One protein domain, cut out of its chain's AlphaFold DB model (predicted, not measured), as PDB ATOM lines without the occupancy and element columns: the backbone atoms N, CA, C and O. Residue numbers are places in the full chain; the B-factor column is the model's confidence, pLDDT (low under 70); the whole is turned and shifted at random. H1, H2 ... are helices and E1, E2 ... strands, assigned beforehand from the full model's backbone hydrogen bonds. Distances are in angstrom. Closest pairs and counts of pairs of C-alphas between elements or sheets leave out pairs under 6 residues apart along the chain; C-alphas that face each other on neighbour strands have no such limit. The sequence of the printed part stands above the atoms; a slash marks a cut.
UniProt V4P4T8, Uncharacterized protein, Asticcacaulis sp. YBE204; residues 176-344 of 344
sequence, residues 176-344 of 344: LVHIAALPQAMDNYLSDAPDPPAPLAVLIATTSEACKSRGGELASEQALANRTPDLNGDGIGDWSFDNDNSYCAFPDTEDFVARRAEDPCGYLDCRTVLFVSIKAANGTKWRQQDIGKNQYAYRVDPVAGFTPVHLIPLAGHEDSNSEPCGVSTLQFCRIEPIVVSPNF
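What this domain is: This is residues 176 to 344 of the 344 residues of an uncharacterized protein of Asticcacaulis sp. YBE204 (UniProt V4P4T8). A long helix, H1, runs along one face of a four-stranded sheet, E3 E4 E6 E7, and with its residues 204 to 212 covers a small two-stranded ribbon, E2 and E5. A second four-stranded sheet, E1 E8 E9 E10, is curled like part of a barrel and lies away from H1, while residues 253 to 258 stick out. The printed part has 169 residues with two named helices and ten named strands, in the order E1 H1 E2 E3 E4 E5 H2 E6 E7 E8 E9 E10; the three sheets, in the strand orders just given, are antiparallel. The class is mixed, helices and strands, with under half of the residues in named elements; the whole is compact, with a radius of gyration of the C-alphas of 16.9 A and spans of 51 by 45 by 26 A.

How they stand to each other: E1, residues 176 to 179, is an edge strand beside E8, residues 296 to 301, with N 178 and O 298 2.9 A apart. E8, E9 at residues 305 to 313 and E10 at residues 333 to 337 form a meander, each strand the antiparallel neighbour of the one before; N 299 and O 307 are 2.8 A apart, N 310 and O 336 2.8 A. This sheet is strongly twisted. H1, residues 198 to 212, is on the sheet of E3, residues 225 to 227, E4, residues 239 to 242, E6, residues 272 to 280, and E7, residues 283 to 292, at a height over the sheet of 11.9 A. It lies over E4, along the strands, at 15 degrees on the local plane; their closest C-alphas, of Leu 200 and Phe 241, are 7.1 A apart. Within hydrogen-bond range are N 226 and O 240 across the hairpin E3 and E4, at 2.9 A, N 241 and O 273 across the neighbours E4 and E6, at 2.8 A, and N 276 and O 287 across the hairpin E6 and E7, at 2.9 A. E2, residues 217 to 220, and E5, residues 246 to 249, are antiparallel, with N 219 and O 247 2.9 A apart; the closest C-alphas of H1 and E2, Ser 208 and Leu 218, are 5.2 A apart. H2, residues 258 to 261, is apart from H1. Each O i to N i+4 pair of H1 is within hydrogen-bond range; H2 is too short for such a pair.

Where its parts are: E1 begins at C-alpha 176, (115.616, 103.167, 180.773). H1 measures 20.7 A, E6 24.8 A, E7 28.1 A and E9 24.5 A. E10, 12.8 A, ends at C-alpha 337, (127.772, 102.509, 175.217).

The domain as a whole: The C-alphas farthest apart, of Glu 254 and Ala 281, are 54.1 A apart. The printed part has no cut. The links E1 to H1, E3 to E4 and E9 to E10 are long. Mean pLDDT of the printed part is 80.8; it is under 70 at residues 180 to 194, 221 to 223, 251 to 264, 319 to 322 and 342 to 344.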
ATOM      1  N   LEU A 176     116.053 101.891 181.341       89.69
ATOM      2  CA  LEU A 176     115.616 103.167 180.773       89.69
ATOM      3  C   LEU A 176     116.827 104.019 180.395       89.69
ATOM      4  O   LEU A 176     117.943 103.768 180.853       89.69
ATOM      5  N   VAL A 177     116.613 105.017 179.544       89.50
ATOM      6  CA  VAL A 177     117.639 105.989 179.164       89.50
ATOM      7  C   VAL A 177     117.201 107.347 179.673       89.50
ATOM      8  O   VAL A 177     116.126 107.811 179.318       89.50
ATOM      9  N   HIS A 178     118.031 107.961 180.509       88.00
ATOM     10  CA  HIS A 178     117.819 109.314 181.005       88.00
ATOM     11  C   HIS A 178     118.723 110.267 180.227       88.00
ATOM     12  O   HIS A 178     119.946 110.106 180.251       88.00
ATOM     13  N   ILE A 179     118.124 111.226 179.526       82.31
ATOM     14  CA  ILE A 179     118.846 112.209 178.710       82.31
ATOM     15  C   ILE A 179     119.446 113.283 179.619       82.31
ATOM     16  O   ILE A 179     118.882 113.577 180.675       82.31
ATOM     17  N   ALA A 180     120.563 113.865 179.176       69.44
ATOM     18  CA  ALA A 180     121.308 114.915 179.860       69.44
ATOM     19  C   ALA A 180     121.961 114.449 181.170       69.44
ATOM     20  O   ALA A 180     121.923 113.269 181.550       69.44
ATOM     21  N   ALA A 181     122.604 115.393 181.855       67.50
ATOM     22  CA  ALA A 181     123.096 115.172 183.196       67.50
ATOM     23  C   ALA A 181     121.985 114.630 184.107       67.50
ATOM     24  O   ALA A 181     120.846 115.107 184.111       67.50
ATOM     25  N   LEU A 182     122.330 113.613 184.901       64.94
ATOM     26  CA  LEU A 182     121.420 113.107 185.920       64.94
ATOM     27  C   LEU A 182     121.014 114.254 186.861       64.94
ATOM     28  O   LEU A 182     121.794 115.188 187.039       64.94
ATOM     29  N   PRO A 183     119.833 114.186 187.501       54.62
ATOM     30  CA  PRO A 183     119.230 115.263 188.306       54.62
ATOM     31  C   PRO A 183     120.030 115.785 189.524       54.62
ATOM     32  O   PRO A 183     119.489 116.513 190.350       54.62
ATOM     33  N   GLN A 184     121.315 115.466 189.625       60.78
ATOM     34  CA  GLN A 184     122.320 116.008 190.537       60.78
ATOM     35  C   GLN A 184     123.064 117.204 189.933       60.78
ATOM     36  O   GLN A 184     124.275 117.377 190.112       60.78
ATOM     37  N   ALA A 185     122.332 117.969 189.141       57.34
ATOM     38  CA  ALA A 185     122.790 119.208 188.572       57.34
ATOM     39  C   ALA A 185     123.295 120.104 189.710       57.34
ATOM     40  O   ALA A 185     122.526 120.454 190.607       57.34
ATOM     41  N   MET A 186     124.588 120.439 189.708       63.06
ATOM     42  CA  MET A 186     125.124 121.477 190.588       63.06
ATOM     43  C   MET A 186     124.768 122.809 189.929       63.06
ATOM     44  O   MET A 186     125.628 123.506 189.389       63.06
ATOM     45  N   ASP A 187     123.461 123.082 189.872       52.56
ATOM     46  CA  ASP A 187     122.877 124.258 189.247       52.56
ATOM     47  C   ASP A 187     123.370 125.473 190.040       52.56
ATOM     48  O   ASP A 187     122.854 125.810 191.100       52.56
ATOM     49  N   ASN A 188     124.440 126.082 189.529       44.41
ATOM     50  CA  ASN A 188     125.063 127.314 189.997       44.41
ATOM     51  C   ASN A 188     125.533 127.297 191.450       44.41
ATOM     52  O   ASN A 188     124.798 127.748 192.319       44.41
ATOM     53  N   TYR A 189     126.790 126.886 191.681       44.09
ATOM     54  CA  TYR A 189     127.619 127.318 192.823       44.09
ATOM     55  C   TYR A 189     126.830 127.611 194.112       44.09
ATOM     56  O   TYR A 189     126.977 128.674 194.722       44.09
ATOM     57  N   LEU A 190     125.960 126.686 194.524       43.56
ATOM     58  CA  LEU A 190     125.358 126.758 195.842       43.56
ATOM     59  C   LEU A 190     126.544 126.693 196.805       43.56
ATOM     60  O   LEU A 190     127.390 125.807 196.669       43.56
ATOM     61  N   SER A 191     126.648 127.660 197.718       45.47
ATOM     62  CA  SER A 191     127.810 127.861 198.603       45.47
ATOM     63  C   SER A 191     128.181 126.640 199.449       45.47
ATOM     64  O   SER A 191     129.248 126.621 200.057       45.47
ATOM     65  N   ASP A 192     127.301 125.642 199.466       51.81
ATOM     66  CA  ASP A 192     127.337 124.476 200.333       51.81
ATOM     67  C   ASP A 192     127.456 123.164 199.531       51.81
ATOM     68  O   ASP A 192     127.432 122.075 200.099       51.81
ATOM     69  N   ALA A 193     127.573 123.240 198.202       61.06
ATOM     70  CA  ALA A 193     127.760 122.064 197.369       61.06
ATOM     71  C   ALA A 193     129.219 121.564 197.474       61.06
ATOM     72  O   ALA A 193     130.133 122.386 197.582       61.06
ATOM     73  N   PRO A 194     129.480 120.241 197.462       67.44
ATOM     74  CA  PRO A 194     130.831 119.720 197.639       67.44
ATOM     75  C   PRO A 194     131.770 120.245 196.552       67.44
ATOM     76  O   PRO A 194     131.397 120.295 195.377       67.44
ATOM     77  N   ASP A 195     133.002 120.575 196.950       80.19
ATOM     78  CA  ASP A 195     134.025 121.028 196.014       80.19
ATOM     79  C   ASP A 195     134.206 119.986 194.898       80.19
ATOM     80  O   ASP A 195     134.464 118.806 195.183       80.19
ATOM     81  N   PRO A 196     134.093 120.386 193.618       87.06
ATOM     82  CA  PRO A 196     134.379 119.478 192.529       87.06
ATOM     83  C   PRO A 196     135.849 119.035 192.594       87.06
ATOM     84  O   PRO A 196     136.711 119.764 193.099       87.06
ATOM     85  N   PRO A 197     136.188 117.868 192.023       90.69
ATOM     86  CA  PRO A 197     137.568 117.441 191.871       90.69
ATOM     87  C   PRO A 197     138.435 118.553 191.285       90.69
ATOM     88  O   PRO A 197     138.028 119.207 190.328       90.69
ATOM     89  N   ALA A 198     139.656 118.738 191.797       92.00
ATOM     90  CA  ALA A 198     140.537 119.817 191.337       92.00
ATOM     91  C   ALA A 198     140.670 119.913 189.797       92.00
ATOM     92  O   ALA A 198     140.616 121.025 189.273       92.00
ATOM     93  N   PRO A 199     140.768 118.800 189.035       93.06
ATOM     94  CA  PRO A 199     140.801 118.881 187.576       93.06
ATOM     95  C   PRO A 199     139.502 119.418 186.946       93.06
ATOM     96  O   PRO A 199     139.569 120.084 185.918       93.06
ATOM     97  N   LEU A 200     138.338 119.152 187.551       92.56
ATOM     98  CA  LEU A 200     137.042 119.696 187.132       92.56
ATOM     99  C   LEU A 200     136.930 121.181 187.497       92.56
ATOM    100  O   LEU A 200     136.544 121.988 186.658       92.56
ATOM    101  N   ALA A 201     137.354 121.562 188.705       90.44
ATOM    102  CA  ALA A 201     137.386 122.960 189.135       90.44
ATOM    103  C   ALA A 201     138.209 123.842 188.174       90.44
ATOM    104  O   ALA A 201     137.783 124.938 187.811       90.44
ATOM    105  N   VAL A 202     139.364 123.342 187.715       91.62
ATOM    106  CA  VAL A 202     140.204 124.028 186.717       91.62
ATOM    107  C   VAL A 202     139.474 124.190 185.383       91.62
ATOM    108  O   VAL A 202     139.568 125.257 184.774       91.62
ATOM    109  N   LEU A 203     138.744 123.166 184.930       90.69
ATOM    110  CA  LEU A 203     137.990 123.225 183.677       90.69
ATOM    111  C   LEU A 203     136.871 124.272 183.750       90.69
ATOM    112  O   LEU A 203     136.796 125.137 182.882       90.69
ATOM    113  N   ILE A 204     136.090 124.277 184.835       88.75
ATOM    114  CA  ILE A 204     135.040 125.280 185.066       88.75
ATOM    115  C   ILE A 204     135.631 126.696 185.102       88.75
ATOM    116  O   ILE A 204     135.132 127.596 184.427       88.75
ATOM    117  N   ALA A 205     136.716 126.899 185.859       89.38
ATOM    118  CA  ALA A 205     137.366 128.202 185.969       89.38
ATOM    119  C   ALA A 205     137.893 128.697 184.614       89.38
ATOM    120  O   ALA A 205     137.732 129.870 184.281       89.38
ATOM    121  N   THR A 206     138.470 127.798 183.811       90.75
ATOM    122  CA  THR A 206     138.972 128.113 182.467       90.75
ATOM    123  C   THR A 206     137.836 128.533 181.535       90.75
ATOM    124  O   THR A 206     137.951 129.548 180.851       90.75
ATOM    125  N   THR A 207     136.716 127.807 181.545       89.12
ATOM    126  CA  THR A 207     135.532 128.148 180.743       89.12
ATOM    127  C   THR A 207     134.906 129.470 181.195       89.12
ATOM    128  O   THR A 207     134.551 130.305 180.365       89.12
ATOM    129  N   SER A 208     134.838 129.715 182.507       88.19
ATOM    130  CA  SER A 208     134.352 130.986 183.057       88.19
ATOM    131  C   SER A 208     135.231 132.164 182.634       88.19
ATOM    132  O   SER A 208     134.719 133.193 182.195       88.19
ATOM    133  N   GLU A 209     136.555 132.005 182.694       90.25
ATOM    134  CA  GLU A 209     137.503 133.031 182.256       90.25
ATOM    135  C   GLU A 209     137.408 133.293 180.744       90.25
ATOM    136  O   GLU A 209     137.489 134.440 180.300       90.25
ATOM    137  N   ALA A 210     137.142 132.258 179.941       88.62
ATOM    138  CA  ALA A 210     136.904 132.414 178.508       88.62
ATOM    139  C   ALA A 210     135.682 133.308 178.210       88.62
ATOM    140  O   ALA A 210     135.755 134.121 177.281       88.62
ATOM    141  N   CYS A 211     134.608 133.229 179.008       87.75
ATOM    142  CA  CYS A 211     133.489 134.178 178.933       87.75
ATOM    143  C   CYS A 211     133.878 135.581 179.414       87.75
ATOM    144  O   CYS A 211     133.650 136.566 178.707       87.75
ATOM    145  N   LYS A 212     134.518 135.678 180.585       89.12
ATOM    146  CA  LYS A 212     134.902 136.961 181.198       89.12
ATOM    147  C   LYS A 212     135.833 137.782 180.324       89.12
ATOM    148  O   LYS A 212     135.646 138.988 180.200       89.12
ATOM    149  N   SER A 213     136.770 137.132 179.637       90.19
ATOM    150  CA  SER A 213     137.689 137.789 178.699       90.19
ATOM    151  C   SER A 213     136.982 138.506 177.536       90.19
ATOM    152  O   SER A 213     137.585 139.357 176.883       90.19
ATOM    153  N   ARG A 214     135.702 138.195 177.295       85.88
ATOM    154  CA  ARG A 214     134.845 138.827 176.282       85.88
ATOM    155  C   ARG A 214     133.848 139.830 176.865       85.88
ATOM    156  O   ARG A 214     133.076 140.411 176.113       85.88
ATOM    157  N   GLY A 215     133.865 140.047 178.180       87.00
ATOM    158  CA  GLY A 215     132.901 140.895 178.884       87.00
ATOM    159  C   GLY A 215     131.587 140.191 179.233       87.00
ATOM    160  O   GLY A 215     130.606 140.871 179.517       87.00
ATOM    161  N   GLY A 216     131.552 138.855 179.180       84.94
ATOM    162  CA  GLY A 216     130.391 138.056 179.568       84.94
ATOM    163  C   GLY A 216     130.603 137.283 180.869       84.94
ATOM    164  O   GLY A 216     131.712 137.170 181.387       84.94
ATOM    165  N   GLU A 217     129.533 136.690 181.370       85.50
ATOM    166  CA  GLU A 217     129.503 135.759 182.488       85.50
ATOM    167  C   GLU A 217     129.061 134.391 181.976       85.50
ATOM    168  O   GLU A 217     128.166 134.288 181.140       85.50
ATOM    169  N   LEU A 218     129.713 133.330 182.446       84.19
ATOM    170  CA  LEU A 218     129.322 131.979 182.068       84.19
ATOM    171  C   LEU A 218     127.953 131.661 182.667       84.19
ATOM    172  O   LEU A 218     127.779 131.717 183.883       84.19
ATOM    173  N   ALA A 219     127.021 131.297 181.801       78.94
ATOM    174  CA  ALA A 219     125.704 130.803 182.139       78.94
ATOM    175  C   ALA A 219     125.477 129.470 181.419       78.94
ATOM    176  O   ALA A 219     126.165 129.133 180.454       78.94
ATOM    177  N   SER A 220     124.514 128.694 181.891       71.69
ATOM    178  CA  SER A 220     124.088 127.479 181.209       71.69
ATOM    179  C   SER A 220     122.616 127.233 181.503       71.69
ATOM    180  O   SER A 220     122.118 127.603 182.567       71.69
ATOM    181  N   GLU A 221     121.910 126.646 180.539       65.94
ATOM    182  CA  GLU A 221     120.531 126.187 180.746       65.94
ATOM    183  C   GLU A 221     120.476 124.896 181.582       65.94
ATOM    184  O   GLU A 221     119.416 124.523 182.083       65.94
ATOM    185  N   GLN A 222     121.621 124.228 181.747       69.12
ATOM    186  CA  GLN A 222     121.803 123.001 182.524       69.12
ATOM    187  C   GLN A 222     123.023 123.133 183.444       69.12
ATOM    188  O   GLN A 222     123.906 123.955 183.204       69.12
ATOM    189  N   ALA A 223     123.138 122.316 184.487       69.81
ATOM    190  CA  ALA A 223     124.339 122.357 185.313       69.81
ATOM    191  C   ALA A 223     125.600 122.008 184.518       69.81
ATOM    192  O   ALA A 223     125.743 120.925 183.952       69.81
ATOM    193  N   LEU A 224     126.563 122.925 184.588       81.50
ATOM    194  CA  LEU A 224     127.886 122.779 183.994       81.50
ATOM    195  C   LEU A 224     128.690 121.631 184.616       81.50
ATOM    196  O   LEU A 224     129.518 121.004 183.961       81.50
ATOM    197  N   ALA A 225     128.479 121.387 185.907       86.44
ATOM    198  CA  ALA A 225     129.143 120.348 186.672       86.44
ATOM    199  C   ALA A 225     128.095 119.486 187.364       86.44
ATOM    200  O   ALA A 225     127.159 119.996 187.976       86.44
ATOM    201  N   ASN A 226     128.268 118.174 187.291       85.56
ATOM    202  CA  ASN A 226     127.268 117.234 187.767       85.56
ATOM    203  C   ASN A 226     127.938 116.136 188.571       85.56
ATOM    204  O   ASN A 226     128.941 115.561 188.142       85.56
ATOM    205  N   ARG A 227     127.349 115.810 189.720       85.94
ATOM    206  CA  ARG A 227     127.628 114.545 190.395       85.94
ATOM    207  C   ARG A 227     127.003 113.425 189.577       85.94
ATOM    208  O   ARG A 227     125.826 113.477 189.232       85.94
ATOM    209  N   THR A 228     127.775 112.393 189.286       84.88
ATOM    210  CA  THR A 228     127.274 111.214 188.590       84.88
ATOM    211  C   THR A 228     127.378 110.004 189.516       84.88
ATOM    212  O   THR A 228     128.149 110.011 190.479       84.88
ATOM    213  N   PRO A 229     126.587 108.949 189.281       85.62
ATOM    214  CA  PRO A 229     126.801 107.663 189.923       85.62
ATOM    215  C   PRO A 229     128.219 107.159 189.682       85.62
ATOM    216  O   PRO A 229     128.915 107.646 188.795       85.62
ATOM    217  N   ASP A 230     128.614 106.160 190.456       88.25
ATOM    218  CA  ASP A 230     129.810 105.373 190.186       88.25
ATOM    219  C   ASP A 230     129.662 104.667 188.821       88.25
ATOM    220  O   ASP A 230     128.821 103.776 188.657       88.25
ATOM    221  N   LEU A 231     130.429 105.114 187.820       90.81
ATOM    222  CA  LEU A 231     130.376 104.611 186.444       90.81
ATOM    223  C   LEU A 231     131.375 103.474 186.204       90.81
ATOM    224  O   LEU A 231     131.327 102.848 185.141       90.81
ATOM    225  N   ASN A 232     132.294 103.215 187.141       90.19
ATOM    226  CA  ASN A 232     133.360 102.222 186.985       90.19
ATOM    227  C   ASN A 232     133.313 101.085 188.029       90.19
ATOM    228  O   ASN A 232     134.054 100.106 187.892       90.19
ATOM    229  N   GLY A 233     132.423 101.174 189.015       87.75
ATOM    230  CA  GLY A 233     132.208 100.188 190.068       87.75
ATOM    231  C   GLY A 233     133.227 100.238 191.212       87.75
ATOM    232  O   GLY A 233     133.362  99.235 191.921       87.75
ATOM    233  N   ASP A 234     133.984 101.324 191.388       87.44
ATOM    234  CA  ASP A 234     135.004 101.436 192.444       87.44
ATOM    235  C   ASP A 234     134.448 101.870 193.820       87.44
ATOM    236  O   ASP A 234     135.161 101.842 194.839       87.44
ATOM    237  N   GLY A 235     133.148 102.171 193.861       86.38
ATOM    238  CA  GLY A 235     132.385 102.595 195.024       86.38
ATOM    239  C   GLY A 235     132.430 104.097 195.296       86.38
ATOM    240  O   GLY A 235     131.935 104.502 196.348       86.38
ATOM    241  N   ILE A 236     133.023 104.903 194.410       87.62
ATOM    242  CA  ILE A 236     133.121 106.359 194.529       87.62
ATOM    243  C   ILE A 236     132.285 107.002 193.418       87.62
ATOM    244  O   ILE A 236     132.358 106.629 192.253       87.62
ATOM    245  N   GLY A 237     131.472 107.998 193.775       88.06
ATOM    246  CA  GLY A 237     130.700 108.748 192.785       88.06
ATOM    247  C   GLY A 237     131.581 109.537 191.822       88.06
ATOM    248  O   GLY A 237     132.461 110.287 192.256       88.06
ATOM    249  N   ASP A 238     131.289 109.427 190.529       91.12
ATOM    250  CA  ASP A 238     131.990 110.152 189.476       91.12
ATOM    251  C   ASP A 238     131.427 111.570 189.271       91.12
ATOM    252  O   ASP A 238     130.507 112.016 189.969       91.12
ATOM    253  N   TRP A 239     132.002 112.314 188.325       91.50
ATOM    254  CA  TRP A 239     131.478 113.615 187.913       91.50
ATOM    255  C   TRP A 239     131.405 113.745 186.394       91.50
ATOM    256  O   TRP A 239     132.159 113.097 185.667       91.50
ATOM    257  N   SER A 240     130.562 114.653 185.910       90.31
ATOM    258  CA  SER A 240     130.635 115.155 184.540       90.31
ATOM    259  C   SER A 240     130.751 116.674 184.507       90.31
ATOM    260  O   SER A 240     130.232 117.383 185.370       90.31
ATOM    261  N   PHE A 241     131.457 117.158 183.495       90.12
ATOM    262  CA  PHE A 241     131.395 118.524 183.009       90.12
ATOM    263  C   PHE A 241     130.570 118.505 181.732       90.12
ATOM    264  O   PHE A 241     131.004 117.878 180.766       90.12
ATOM    265  N   ASP A 242     129.402 119.133 181.749       86.88
ATOM    266  CA  ASP A 242     128.509 119.240 180.597       86.88
ATOM    267  C   ASP A 242     128.463 120.700 180.158       86.88
ATOM    268  O   ASP A 242     127.850 121.546 180.803       86.88
ATOM    269  N   ASN A 243     129.193 121.003 179.091       85.94
ATOM    270  CA  ASN A 243     129.306 122.356 178.562       85.94
ATOM    271  C   ASN A 243     128.618 122.503 177.203       85.94
ATOM    272  O   ASN A 243     128.874 123.483 176.508       85.94
ATOM    273  N   ASP A 244     127.793 121.527 176.812       80.75
ATOM    274  CA  ASP A 244     127.131 121.497 175.502       80.75
ATOM    275  C   ASP A 244     126.070 122.605 175.379       80.75
ATOM    276  O   ASP A 244     125.934 123.231 174.334       80.75
ATOM    277  N   ASN A 245     125.396 122.928 176.492       76.75
ATOM    278  CA  ASN A 245     124.337 123.947 176.573       76.75
ATOM    279  C   ASN A 245     124.761 125.241 177.294       76.75
ATOM    280  O   ASN A 245     123.920 126.043 177.719       76.75
ATOM    281  N   SER A 246     126.067 125.449 177.452       81.25
ATOM    282  CA  SER A 246     126.608 126.653 178.079       81.25
ATOM    283  C   SER A 246     126.721 127.812 177.099       81.25
ATOM    284  O   SER A 246     127.012 127.640 175.917       81.25
ATOM    285  N   TYR A 247     126.577 129.027 177.615       81.69
ATOM    286  CA  TYR A 247     126.689 130.262 176.849       81.69
ATOM    287  C   TYR A 247     127.289 131.383 177.703       81.69
ATOM    288  O   TYR A 247     127.293 131.325 178.933       81.69
ATOM    289  N   CYS A 248     127.801 132.436 177.064       83.75
ATOM    290  CA  CYS A 248     128.180 133.648 177.788       83.75
ATOM    291  C   CYS A 248     127.000 134.624 177.818       83.75
ATOM    292  O   CYS A 248     126.548 135.100 176.778       83.75
ATOM    293  N   ALA A 249     126.510 134.933 179.015       79.75
ATOM    294  CA  ALA A 249     125.545 135.995 179.256       79.75
ATOM    295  C   ALA A 249     126.273 137.343 179.347       79.75
ATOM    296  O   ALA A 249     127.303 137.452 179.997       79.75
ATOM    297  N   PHE A 250     125.749 138.392 178.720       80.75
ATOM    298  CA  PHE A 250     126.401 139.705 178.693       80.75
ATOM    299  C   PHE A 250     125.461 140.771 179.283       80.75
ATOM    300  O   PHE A 250     124.386 140.978 178.716       80.75
ATOM    301  N   PRO A 251     125.838 141.453 180.381       67.75
ATOM    302  CA  PRO A 251     124.920 142.270 181.185       67.75
ATOM    303  C   PRO A 251     124.430 143.571 180.519       67.75
ATOM    304  O   PRO A 251     123.342 144.040 180.839       67.75
ATOM    305  N   ASP A 252     125.177 144.140 179.567       62.19
ATOM    306  CA  ASP A 252     124.964 145.520 179.086       62.19
ATOM    307  C   ASP A 252     124.137 145.653 177.791       62.19
ATOM    308  O   ASP A 252     124.276 146.635 177.059       62.19
ATOM    309  N   THR A 253     123.277 144.689 177.455       55.03
ATOM    310  CA  THR A 253     122.417 144.815 176.264       55.03
ATOM    311  C   THR A 253     120.986 144.407 176.498       55.03
ATOM    312  O   THR A 253     120.720 143.289 176.925       55.03
ATOM    313  N   GLU A 254     120.080 145.292 176.095       55.88
ATOM    314  CA  GLU A 254     118.624 145.187 176.233       55.88
ATOM    315  C   GLU A 254     117.984 143.987 175.501       55.88
ATOM    316  O   GLU A 254     116.772 143.814 175.576       55.88
ATOM    317  N   ASP A 255     118.762 143.132 174.826       56.94
ATOM    318  CA  ASP A 255     118.257 142.012 174.029       56.94
ATOM    319  C   ASP A 255     118.891 140.670 174.449       56.94
ATOM    320  O   ASP A 255     119.784 140.117 173.801       56.94
ATOM    321  N   PHE A 256     118.430 140.151 175.592       54.19
ATOM    322  CA  PHE A 256     118.840 138.859 176.164       54.19
ATOM    323  C   PHE A 256     118.568 137.670 175.217       54.19
ATOM    324  O   PHE A 256     119.270 136.661 175.258       54.19
ATOM    325  N   VAL A 257     117.569 137.784 174.331       54.50
ATOM    326  CA  VAL A 257     117.132 136.702 173.432       54.50
ATOM    327  C   VAL A 257     117.983 136.642 172.160       54.50
ATOM    328  O   VAL A 257     118.334 135.548 171.718       54.50
ATOM    329  N   ALA A 258     118.387 137.787 171.600       52.41
ATOM    330  CA  ALA A 258     119.205 137.833 170.383       52.41
ATOM    331  C   ALA A 258     120.637 137.280 170.566       52.41
ATOM    332  O   ALA A 258     121.290 136.932 169.583       52.41
ATOM    333  N   ARG A 259     121.129 137.163 171.810       53.59
ATOM    334  CA  ARG A 259     122.514 136.758 172.123       53.59
ATOM    335  C   ARG A 259     122.745 135.275 172.389       53.59
ATOM    336  O   ARG A 259     123.893 134.854 172.319       53.59
ATOM    337  N   ARG A 260     121.699 134.457 172.584       51.97
ATOM    338  CA  ARG A 260     121.863 132.984 172.575       51.97
ATOM    339  C   ARG A 260     122.463 132.466 171.257       51.97
ATOM    340  O   ARG A 260     122.923 131.335 171.203       51.97
ATOM    341  N   ALA A 261     122.425 133.281 170.200       50.50
ATOM    342  CA  ALA A 261     122.761 132.901 168.834       50.50
ATOM    343  C   ALA A 261     124.231 133.127 168.419       50.50
ATOM    344  O   ALA A 261     124.577 132.800 167.283       50.50
ATOM    345  N   GLU A 262     125.108 133.667 169.274       55.09
ATOM    346  CA  GLU A 262     126.550 133.618 168.990       55.09
ATOM    347  C   GLU A 262     127.062 132.223 169.342       55.09
ATOM    348  O   GLU A 262     127.224 131.956 170.525       55.09
ATOM    349  N   ASP A 263     127.284 131.369 168.328       61.06
ATOM    350  CA  ASP A 263     127.832 130.000 168.417       61.06
ATOM    351  C   ASP A 263     128.807 129.856 169.602       61.06
ATOM    352  O   ASP A 263     130.003 130.158 169.461       61.06
ATOM    353  N   PRO A 264     128.312 129.431 170.786       63.25
ATOM    354  CA  PRO A 264     129.115 129.449 171.997       63.25
ATOM    355  C   PRO A 264     130.289 128.498 171.827       63.25
ATOM    356  O   PRO A 264     131.362 128.747 172.356       63.25
ATOM    357  N   CYS A 265     130.148 127.477 170.988       71.62
ATOM    358  CA  CYS A 265     131.140 126.447 170.762       71.62
ATOM    359  C   CYS A 265     132.279 126.861 169.827       71.62
ATOM    360  O   CYS A 265     133.247 126.106 169.671       71.62
ATOM    361  N   GLY A 266     132.191 128.054 169.229       71.19
ATOM    362  CA  GLY A 266     133.296 128.693 168.525       71.19
ATOM    363  C   GLY A 266     134.384 129.217 169.469       71.19
ATOM    364  O   GLY A 266     135.539 129.352 169.060       71.19
ATOM    365  N   TYR A 267     134.049 129.495 170.734       74.31
ATOM    366  CA  TYR A 267     135.003 130.014 171.718       74.31
ATOM    367  C   TYR A 267     134.913 129.416 173.128       74.31
ATOM    368  O   TYR A 267     135.890 129.500 173.874       74.31
ATOM    369  N   LEU A 268     133.784 128.823 173.497       79.88
ATOM    370  CA  LEU A 268     133.643 127.902 174.614       79.88
ATOM    371  C   LEU A 268     133.946 126.490 174.122       79.88
ATOM    372  O   LEU A 268     133.571 126.069 173.030       79.88
ATOM    373  N   ASP A 269     134.648 125.743 174.954       82.75
ATOM    374  CA  ASP A 269     134.949 124.341 174.714       82.75
ATOM    375  C   ASP A 269     133.716 123.493 175.075       82.75
ATOM    376  O   ASP A 269     133.645 122.943 176.172       82.75
ATOM    377  N   CYS A 270     132.698 123.458 174.201       83.62
ATOM    378  CA  CYS A 270     131.409 122.761 174.413       83.62
ATOM    379  C   CYS A 270     131.510 121.227 174.388       83.62
ATOM    380  O   CYS A 270     130.695 120.537 173.781       83.62
ATOM    381  N   ARG A 271     132.567 120.657 174.948       89.38
ATOM    382  CA  ARG A 271     132.668 119.210 175.113       89.38
ATOM    383  C   ARG A 271     132.041 118.788 176.429       89.38
ATOM    384  O   ARG A 271     132.058 119.531 177.411       89.38
ATOM    385  N   THR A 272     131.610 117.538 176.460       89.88
ATOM    386  CA  THR A 272     131.327 116.837 177.703       89.88
ATOM    387  C   THR A 272     132.555 116.044 178.140       89.88
ATOM    388  O   THR A 272     133.179 115.331 177.351       89.88
ATOM    389  N   VAL A 273     132.906 116.143 179.423       93.19
ATOM    390  CA  VAL A 273     134.030 115.409 180.019       93.19
ATOM    391  C   VAL A 273     133.549 114.641 181.240       93.19
ATOM    392  O   VAL A 273     132.988 115.222 182.164       93.19
ATOM    393  N   LEU A 274     133.817 113.338 181.279       93.44
ATOM    394  CA  LEU A 274     133.622 112.519 182.472       93.44
ATOM    395  C   LEU A 274     134.885 112.564 183.338       93.44
ATOM    396  O   LEU A 274     135.999 112.391 182.843       93.44
ATOM    397  N   PHE A 275     134.714 112.764 184.637       94.38
ATOM    398  CA  PHE A 275     135.767 112.693 185.642       94.38
ATOM    399  C   PHE A 275     135.528 111.438 186.464       94.38
ATOM    400  O   PHE A 275     134.759 111.430 187.423       94.38
ATOM    401  N   VAL A 276     136.196 110.375 186.040       94.19
ATOM    402  CA  VAL A 276     136.048 109.036 186.594       94.19
ATOM    403  C   VAL A 276     137.038 108.879 187.737       94.19
ATOM    404  O   VAL A 276     138.240 109.126 187.576       94.19
ATOM    405  N   SER A 277     136.527 108.512 188.896       92.81
ATOM    406  CA  SER A 277     137.279 108.249 190.106       92.81
ATOM    407  C   SER A 277     138.240 107.071 189.908       92.81
ATOM    408  O   SER A 277     138.044 106.173 189.092       92.81
ATOM    409  N   ILE A 278     139.379 107.140 190.589       92.56
ATOM    410  CA  ILE A 278     140.353 106.061 190.685       92.56
ATOM    411  C   ILE A 278     140.765 105.991 192.143       92.56
ATOM    412  O   ILE A 278     141.510 106.846 192.647       92.56
ATOM    413  N   LYS A 279     140.311 104.942 192.819       90.00
ATOM    414  CA  LYS A 279     140.736 104.634 194.181       90.00
ATOM    415  C   LYS A 279     142.258 104.461 194.269       90.00
ATOM    416  O   LYS A 279     142.848 103.598 193.623       90.00
ATOM    417  N   ALA A 280     142.909 105.265 195.108       88.88
ATOM    418  CA  ALA A 280     144.343 105.195 195.374       88.88
ATOM    419  C   ALA A 280     144.626 105.045 196.879       88.88
ATOM    420  O   ALA A 280     143.774 105.305 197.727       88.88
ATOM    421  N   ALA A 281     145.854 104.647 197.232       90.19
ATOM    422  CA  ALA A 281     146.244 104.413 198.629       90.19
ATOM    423  C   ALA A 281     146.080 105.646 199.543       90.19
ATOM    424  O   ALA A 281     145.821 105.491 200.731       90.19
ATOM    425  N   ASN A 282     146.203 106.856 198.987       90.06
ATOM    426  CA  ASN A 282     146.160 108.123 199.724       90.06
ATOM    427  C   ASN A 282     144.996 109.024 199.265       90.06
ATOM    428  O   ASN A 282     145.151 110.240 199.206       90.06
ATOM    429  N   GLY A 283     143.859 108.432 198.889       89.38
ATOM    430  CA  GLY A 283     142.647 109.157 198.492       89.38
ATOM    431  C   GLY A 283     142.182 108.832 197.075       89.38
ATOM    432  O   GLY A 283     142.467 107.760 196.545       89.38
ATOM    433  N   THR A 284     141.470 109.771 196.459       92.00
ATOM    434  CA  THR A 284     140.859 109.593 195.134       92.00
ATOM    435  C   THR A 284     141.648 110.360 194.083       92.00
ATOM    436  O   THR A 284     141.890 111.561 194.221       92.00
ATOM    437  N   LYS A 285     142.062 109.671 193.018       93.69
ATOM    438  CA  LYS A 285     142.533 110.311 191.785       93.69
ATOM    439  C   LYS A 285     141.372 110.423 190.806       93.69
ATOM    440  O   LYS A 285     140.408 109.679 190.907       93.69
ATOM    441  N   TRP A 286     141.489 111.332 189.849       94.00
ATOM    442  CA  TRP A 286     140.440 111.592 188.869       94.00
ATOM    443  C   TRP A 286     141.016 111.496 187.466       94.00
ATOM    444  O   TRP A 286     141.987 112.184 187.144       94.00
ATOM    445  N   ARG A 287     140.423 110.641 186.637       93.50
ATOM    446  CA  ARG A 287     140.735 110.526 185.216       93.50
ATOM    447  C   ARG A 287     139.710 111.305 184.412       93.50
ATOM    448  O   ARG A 287     138.517 111.057 184.526       93.50
ATOM    449  N   GLN A 288     140.199 112.178 183.546       94.75
ATOM    450  CA  GLN A 288     139.370 112.833 182.543       94.75
ATOM    451  C   GLN A 288     139.168 111.902 181.349       94.75
ATOM    452  O   GLN A 288     140.129 111.340 180.821       94.75
ATOM    453  N   GLN A 289     137.923 111.754 180.923       94.31
ATOM    454  CA  GLN A 289     137.537 111.074 179.700       94.31
ATOM    455  C   GLN A 289     136.649 112.025 178.903       94.31
ATOM    456  O   GLN A 289     135.484 112.229 179.231       94.31
ATOM    457  N   ASP A 290     137.242 112.636 177.884       93.50
ATOM    458  CA  ASP A 290     136.533 113.475 176.922       93.50
ATOM    459  C   ASP A 290     135.618 112.586 176.073       93.50
ATOM    460  O   ASP A 290     136.081 111.615 175.468       93.50
ATOM    461  N   ILE A 291     134.321 112.889 176.078       91.19
ATOM    462  CA  ILE A 291     133.319 112.176 175.279       91.19
ATOM    463  C   ILE A 291     132.813 113.045 174.113       91.19
ATOM    464  O   ILE A 291     131.885 112.674 173.399       91.19
ATOM    465  N   GLY A 292     133.465 114.179 173.852       89.19
ATOM    466  CA  GLY A 292     133.188 115.053 172.722       89.19
ATOM    467  C   GLY A 292     131.905 115.866 172.875       89.19
ATOM    468  O   GLY A 292     131.449 116.143 173.981       89.19
ATOM    469  N   LYS A 293     131.350 116.274 171.731       85.31
ATOM    470  CA  LYS A 293     130.149 117.125 171.612       85.31
ATOM    471  C   LYS A 293     128.875 116.338 171.294       85.31
ATOM    472  O   LYS A 293     127.864 116.901 170.904       85.31
ATOM    473  N   ASN A 294     128.953 115.010 171.320       80.75
ATOM    474  CA  ASN A 294     127.776 114.201 171.050       80.75
ATOM    475  C   ASN A 294     126.846 114.288 172.253       80.75
ATOM    476  O   ASN A 294     127.310 114.133 173.385       80.75
ATOM    477  N   GLN A 295     125.544 114.414 171.995       85.44
ATOM    478  CA  GLN A 295     124.536 114.260 173.035       85.44
ATOM    479  C   GLN A 295     124.764 112.936 173.770       85.44
ATOM    480  O   GLN A 295     125.002 111.882 173.160       85.44
ATOM    481  N   TYR A 296     124.722 113.002 175.094       88.50
ATOM    482  CA  TYR A 296     124.960 111.856 175.952       88.50
ATOM    483  C   TYR A 296     123.793 111.647 176.911       88.50
ATOM    484  O   TYR A 296     122.968 112.527 177.164       88.50
ATOM    485  N   ALA A 297     123.708 110.425 177.411       90.62
ATOM    486  CA  ALA A 297     122.689 110.007 178.350       90.62
ATOM    487  C   ALA A 297     123.258 108.960 179.306       90.62
ATOM    488  O   ALA A 297     124.378 108.463 179.138       90.62
ATOM    489  N   TYR A 298     122.445 108.573 180.280       91.25
ATOM    490  CA  TYR A 298     122.714 107.428 181.133       91.25
ATOM    491  C   TYR A 298     121.675 106.353 180.869       91.25
ATOM    492  O   TYR A 298     120.483 106.540 181.110       91.25
ATOM    493  N   ARG A 299     122.137 105.193 180.406       92.38
ATOM    494  CA  ARG A 299     121.330 103.982 180.475       92.38
ATOM    495  C   ARG A 299     121.363 103.481 181.912       92.38
ATOM    496  O   ARG A 299     122.433 103.192 182.443       92.38
ATOM    497  N   VAL A 300     120.191 103.372 182.515       91.56
ATOM    498  CA  VAL A 300     119.998 102.858 183.868       91.56
ATOM    499  C   VAL A 300     119.473 101.444 183.756       91.56
ATOM    500  O   VAL A 300     118.421 101.223 183.165       91.56
ATOM    501  N   ASP A 301     120.212 100.493 184.303       92.00
ATOM    502  CA  ASP A 301     119.866  99.081 184.321       92.00
ATOM    503  C   ASP A 301     119.751  98.598 185.779       92.00
ATOM    504  O   ASP A 301     120.681  98.816 186.560       92.00
ATOM    505  N   PRO A 302     118.654  97.921 186.166       89.75
ATOM    506  CA  PRO A 302     118.462  97.449 187.539       89.75
ATOM    507  C   PRO A 302     119.581  96.540 188.069       89.75
ATOM    508  O   PRO A 302     119.790  96.455 189.279       89.75
ATOM    509  N   VAL A 303     120.274  95.834 187.172       89.12
ATOM    510  CA  VAL A 303     121.329  94.870 187.500       89.12
ATOM    511  C   VAL A 303     122.706  95.439 187.177       89.12
ATOM    512  O   VAL A 303     123.613  95.336 187.997       89.12
ATOM    513  N   ALA A 304     122.874  96.023 185.988       89.44
ATOM    514  CA  ALA A 304     124.171  96.514 185.523       89.44
ATOM    515  C   ALA A 304     124.516  97.927 186.026       89.44
ATOM    516  O   ALA A 304     125.640  98.378 185.827       89.44
ATOM    517  N   GLY A 305     123.585  98.620 186.685       91.00
ATOM    518  CA  GLY A 305     123.815  99.960 187.210       91.00
ATOM    519  C   GLY A 305     123.707 101.030 186.127       91.00
ATOM    520  O   GLY A 305     122.791 101.012 185.306       91.00
ATOM    521  N   PHE A 306     124.628 101.989 186.139       91.56
ATOM    522  CA  PHE A 306     124.635 103.104 185.195       91.56
ATOM    523  C   PHE A 306     125.670 102.872 184.098       91.56
ATOM    524  O   PHE A 306     126.820 102.543 184.365       91.56
ATOM    525  N   THR A 307     125.271 103.061 182.843       92.81
ATOM    526  CA  THR A 307     126.184 103.074 181.695       92.81
ATOM    527  C   THR A 307     126.039 104.414 180.978       92.81
ATOM    528  O   THR A 307     124.941 104.695 180.490       92.81
ATOM    529  N   PRO A 308     127.094 105.242 180.878       93.25
ATOM    530  CA  PRO A 308     127.046 106.410 180.010       93.25
ATOM    531  C   PRO A 308     126.940 105.954 178.550       93.25
ATOM    532  O   PRO A 308     127.536 104.950 178.154       93.25
ATOM    533  N   VAL A 309     126.155 106.663 177.746       93.50
ATOM    534  CA  VAL A 309     125.904 106.319 176.342       93.50
ATOM    535  C   VAL A 309     125.952 107.561 175.459       93.50
ATOM    536  O   VAL A 309     125.535 108.637 175.880       93.50
ATOM    537  N   HIS A 310     126.418 107.399 174.223       92.94
ATOM    538  CA  HIS A 310     126.182 108.356 173.152       92.94
ATOM    539  C   HIS A 310     124.790 108.157 172.569       92.94
ATOM    540  O   HIS A 310     124.346 107.022 172.364       92.94
ATOM    541  N   LEU A 311     124.142 109.271 172.249       91.38
ATOM    542  CA  LEU A 311     122.932 109.303 171.449       91.38
ATOM    543  C   LEU A 311     123.310 109.720 170.028       91.38
ATOM    544  O   LEU A 311     123.794 110.828 169.804       91.38
ATOM    545  N   ILE A 312     123.140 108.809 169.073       91.25
ATOM    546  CA  ILE A 312     123.522 109.028 167.677       91.25
ATOM    547  C   ILE A 312     122.260 109.053 166.821       91.25
ATOM    548  O   ILE A 312     121.559 108.036 166.792       91.25
ATOM    549  N   PRO A 313     121.977 110.144 166.092       91.00
ATOM    550  CA  PRO A 313     120.819 110.208 165.212       91.00
ATOM    551  C   PRO A 313     120.847 109.077 164.183       91.00
ATOM    552  O   PRO A 313     121.897 108.734 163.635       91.00
ATOM    553  N   LEU A 314     119.691 108.470 163.928       91.25
ATOM    554  CA  LEU A 314     119.537 107.534 162.821       91.25
ATOM    555  C   LEU A 314     119.601 108.283 161.484       91.25
ATOM    556  O   LEU A 314     119.257 109.461 161.397       91.25
ATOM    557  N   ALA A 315     120.002 107.567 160.432       91.56
ATOM    558  CA  ALA A 315     120.101 108.138 159.095       91.56
ATOM    559  C   ALA A 315     118.764 108.750 158.638       91.56
ATOM    560  O   ALA A 315     117.731 108.078 158.685       91.56
ATOM    561  N   GLY A 316     118.793 109.999 158.172       87.88
ATOM    562  CA  GLY A 316     117.619 110.782 157.776       87.88
ATOM    563  C   GLY A 316     117.007 111.648 158.885       87.88
ATOM    564  O   GLY A 316     116.016 112.329 158.625       87.88
ATOM    565  N   HIS A 317     117.568 111.631 160.097       83.81
ATOM    566  CA  HIS A 317     117.127 112.444 161.238       83.81
ATOM    567  C   HIS A 317     118.191 113.436 161.736       83.81
ATOM    568  O   HIS A 317     117.954 114.133 162.723       83.81
ATOM    569  N   GLU A 318     119.330 113.537 161.047       82.62
ATOM    570  CA  GLU A 318     120.472 114.374 161.428       82.62
ATOM    571  C   GLU A 318     120.133 115.872 161.434       82.62
ATOM    572  O   GLU A 318     120.576 116.592 162.323       82.62
ATOM    573  N   ASP A 319     119.296 116.318 160.494       66.12
ATOM    574  CA  ASP A 319     118.969 117.738 160.281       66.12
ATOM    575  C   ASP A 319     117.640 118.157 160.931       66.12
ATOM    576  O   ASP A 319     117.135 119.256 160.695       66.12
ATOM    577  N   SER A 320     117.003 117.257 161.690       56.88
ATOM    578  CA  SER A 320     115.591 117.425 162.043       56.88
ATOM    579  C   SER A 320     115.318 118.501 163.091       56.88
ATOM    580  O   SER A 320     114.167 118.914 163.148       56.88
ATOM    581  N   ASN A 321     116.327 118.960 163.852       57.75
ATOM    582  CA  ASN A 321     116.316 120.059 164.836       57.75
ATOM    583  C   ASN A 321     117.767 120.386 165.277       57.75
ATOM    584  O   ASN A 321     118.691 119.661 164.918       57.75
ATOM    585  N   SER A 322     117.976 121.414 166.114       65.62
ATOM    586  CA  SER A 322     119.263 121.642 166.812       65.62
ATOM    587  C   SER A 322     119.654 120.503 167.769       65.62
ATOM    588  O   SER A 322     120.805 120.410 168.173       65.62
ATOM    589  N   GLU A 323     118.706 119.624 168.108       71.75
ATOM    590  CA  GLU A 323     118.881 118.487 169.013       71.75
ATOM    591  C   GLU A 323     118.301 117.210 168.382       71.75
ATOM    592  O   GLU A 323     117.177 116.802 168.698       71.75
ATOM    593  N   PRO A 324     119.019 116.559 167.455       79.94
ATOM    594  CA  PRO A 324     118.484 115.412 166.727       79.94
ATOM    595  C   PRO A 324     118.213 114.198 167.637       79.94
ATOM    596  O   PRO A 324     117.324 113.405 167.329       79.94
ATOM    597  N   CYS A 325     118.870 114.102 168.800       85.62
ATOM    598  CA  CYS A 325     118.572 113.141 169.870       85.62
ATOM    599  C   CYS A 325     118.079 113.790 171.166       85.62
ATOM    600  O   CYS A 325     118.342 113.289 172.263       85.62
ATOM    601  N   GLY A 326     117.355 114.901 171.038       78.62
ATOM    602  CA  GLY A 326     116.709 115.566 172.155       78.62
ATOM    603  C   GLY A 326     115.552 114.767 172.759       78.62
ATOM    604  O   GLY A 326     115.215 113.640 172.382       78.62
ATOM    605  N   VAL A 327     114.895 115.411 173.714       75.25
ATOM    606  CA  VAL A 327     113.877 114.800 174.574       75.25
ATOM    607  C   VAL A 327     112.657 114.224 173.853       75.25
ATOM    608  O   VAL A 327     112.002 113.340 174.383       75.25
ATOM    609  N   SER A 328     112.330 114.713 172.660       76.81
ATOM    610  CA  SER A 328     111.176 114.271 171.865       76.81
ATOM    611  C   SER A 328     111.566 113.392 170.673       76.81
ATOM    612  O   SER A 328     110.700 112.927 169.927       76.81
ATOM    613  N   THR A 329     112.864 113.171 170.461       83.44
ATOM    614  CA  THR A 329     113.401 112.482 169.282       83.44
ATOM    615  C   THR A 329     114.296 111.302 169.637       83.44
ATOM    616  O   THR A 329     114.858 110.688 168.734       83.44
ATOM    617  N   LEU A 330     114.367 110.899 170.912       85.50
ATOM    618  CA  LEU A 330     115.187 109.764 171.349       85.50
ATOM    619  C   LEU A 330     114.856 108.464 170.601       85.50
ATOM    620  O   LEU A 330     115.764 107.692 170.295       85.50
ATOM    621  N   GLN A 331     113.587 108.231 170.237       85.44
ATOM    622  CA  GLN A 331     113.211 107.065 169.423       85.44
ATOM    623  C   GLN A 331     113.874 107.028 168.034       85.44
ATOM    624  O   GLN A 331     113.899 105.978 167.393       85.44
ATOM    625  N   PHE A 332     114.406 108.157 167.558       89.25
ATOM    626  CA  PHE A 332     115.131 108.283 166.295       89.25
ATOM    627  C   PHE A 332     116.645 108.214 166.483       89.25
ATOM    628  O   PHE A 332     117.393 108.620 165.594       89.25
ATOM    629  N   CYS A 333     117.103 107.690 167.620       91.56
ATOM    630  CA  CYS A 333     118.511 107.623 167.959       91.56
ATOM    631  C   CYS A 333     118.957 106.212 168.301       91.56
ATOM    632  O   CYS A 333     118.277 105.424 168.957       91.56
ATOM    633  N   ARG A 334     120.168 105.902 167.857       94.25
ATOM    634  CA  ARG A 334     120.919 104.741 168.296       94.25
ATOM    635  C   ARG A 334     121.649 105.088 169.587       94.25
ATOM    636  O   ARG A 334     122.311 106.116 169.680       94.25
ATOM    637  N   ILE A 335     121.556 104.182 170.552       93.88
ATOM    638  CA  ILE A 335     122.220 104.289 171.848       93.88
ATOM    639  C   ILE A 335     123.510 103.470 171.796       93.88
ATOM    640  O   ILE A 335     123.457 102.248 171.633       93.88
ATOM    641  N   GLU A 336     124.661 104.123 171.945       95.19
ATOM    642  CA  GLU A 336     125.970 103.461 171.939       95.19
ATOM    643  C   GLU A 336     126.665 103.577 173.301       95.19
ATOM    644  O   GLU A 336     126.872 104.689 173.779       95.19
ATOM    645  N   PRO A 337     127.055 102.461 173.946       94.56
ATOM    646  CA  PRO A 337     127.772 102.509 175.217       94.56
ATOM    647  C   PRO A 337     129.101 103.262 175.136       94.56
ATOM    648  O   PRO A 337     129.932 102.981 174.273       94.56
ATOM    649  N   ILE A 338     129.334 104.148 176.102       93.44
ATOM    650  CA  ILE A 338     130.635 104.765 176.349       93.44
ATOM    651  C   ILE A 338     131.404 103.844 177.293       93.44
ATOM    652  O   ILE A 338     130.979 103.568 178.416       93.44
ATOM    653  N   VAL A 339     132.551 103.348 176.837       92.62
ATOM    654  CA  VAL A 339     133.390 102.463 177.648       92.62
ATOM    655  C   VAL A 339     134.134 103.289 178.692       92.62
ATOM    656  O   VAL A 339     135.075 104.014 178.372       92.62
ATOM    657  N   VAL A 340     133.739 103.138 179.952       89.88
ATOM    658  CA  VAL A 340     134.459 103.677 181.107       89.88
ATOM    659  C   VAL A 340     135.335 102.560 181.670       89.88
ATOM    660  O   VAL A 340     134.869 101.690 182.396       89.88
ATOM    661  N   SER A 341     136.614 102.515 181.281       75.50
ATOM    662  CA  SER A 341     137.515 101.465 181.786       75.50
ATOM    663  C   SER A 341     137.870 101.725 183.257       75.50
ATOM    664  O   SER A 341     138.312 102.845 183.541       75.50
ATOM    665  N   PRO A 342     137.766 100.729 184.158       63.25
ATOM    666  CA  PRO A 342     138.140 100.869 185.568       63.25
ATOM    667  C   PRO A 342     139.660 100.878 185.809       63.25
ATOM    668  O   PRO A 342     140.104 101.289 186.873       63.25
ATOM    669  N   ASN A 343     140.475 100.439 184.840       52.81
ATOM    670  CA  ASN A 343     141.897 100.167 185.066       52.81
ATOM    671  C   ASN A 343     142.799 100.867 184.042       52.81
ATOM    672  O   ASN A 343     142.704 100.579 182.846       52.81
ATOM    673  N   PHE A 344     143.704 101.715 184.538       48.88
ATOM    674  CA  PHE A 344     145.032 101.961 183.969       48.88
ATOM    675  C   PHE A 344     146.059 102.073 185.092       48.88
ATOM    676  O   PHE A 344     145.763 102.781 186.084       48.88
TER     677      PHE A 344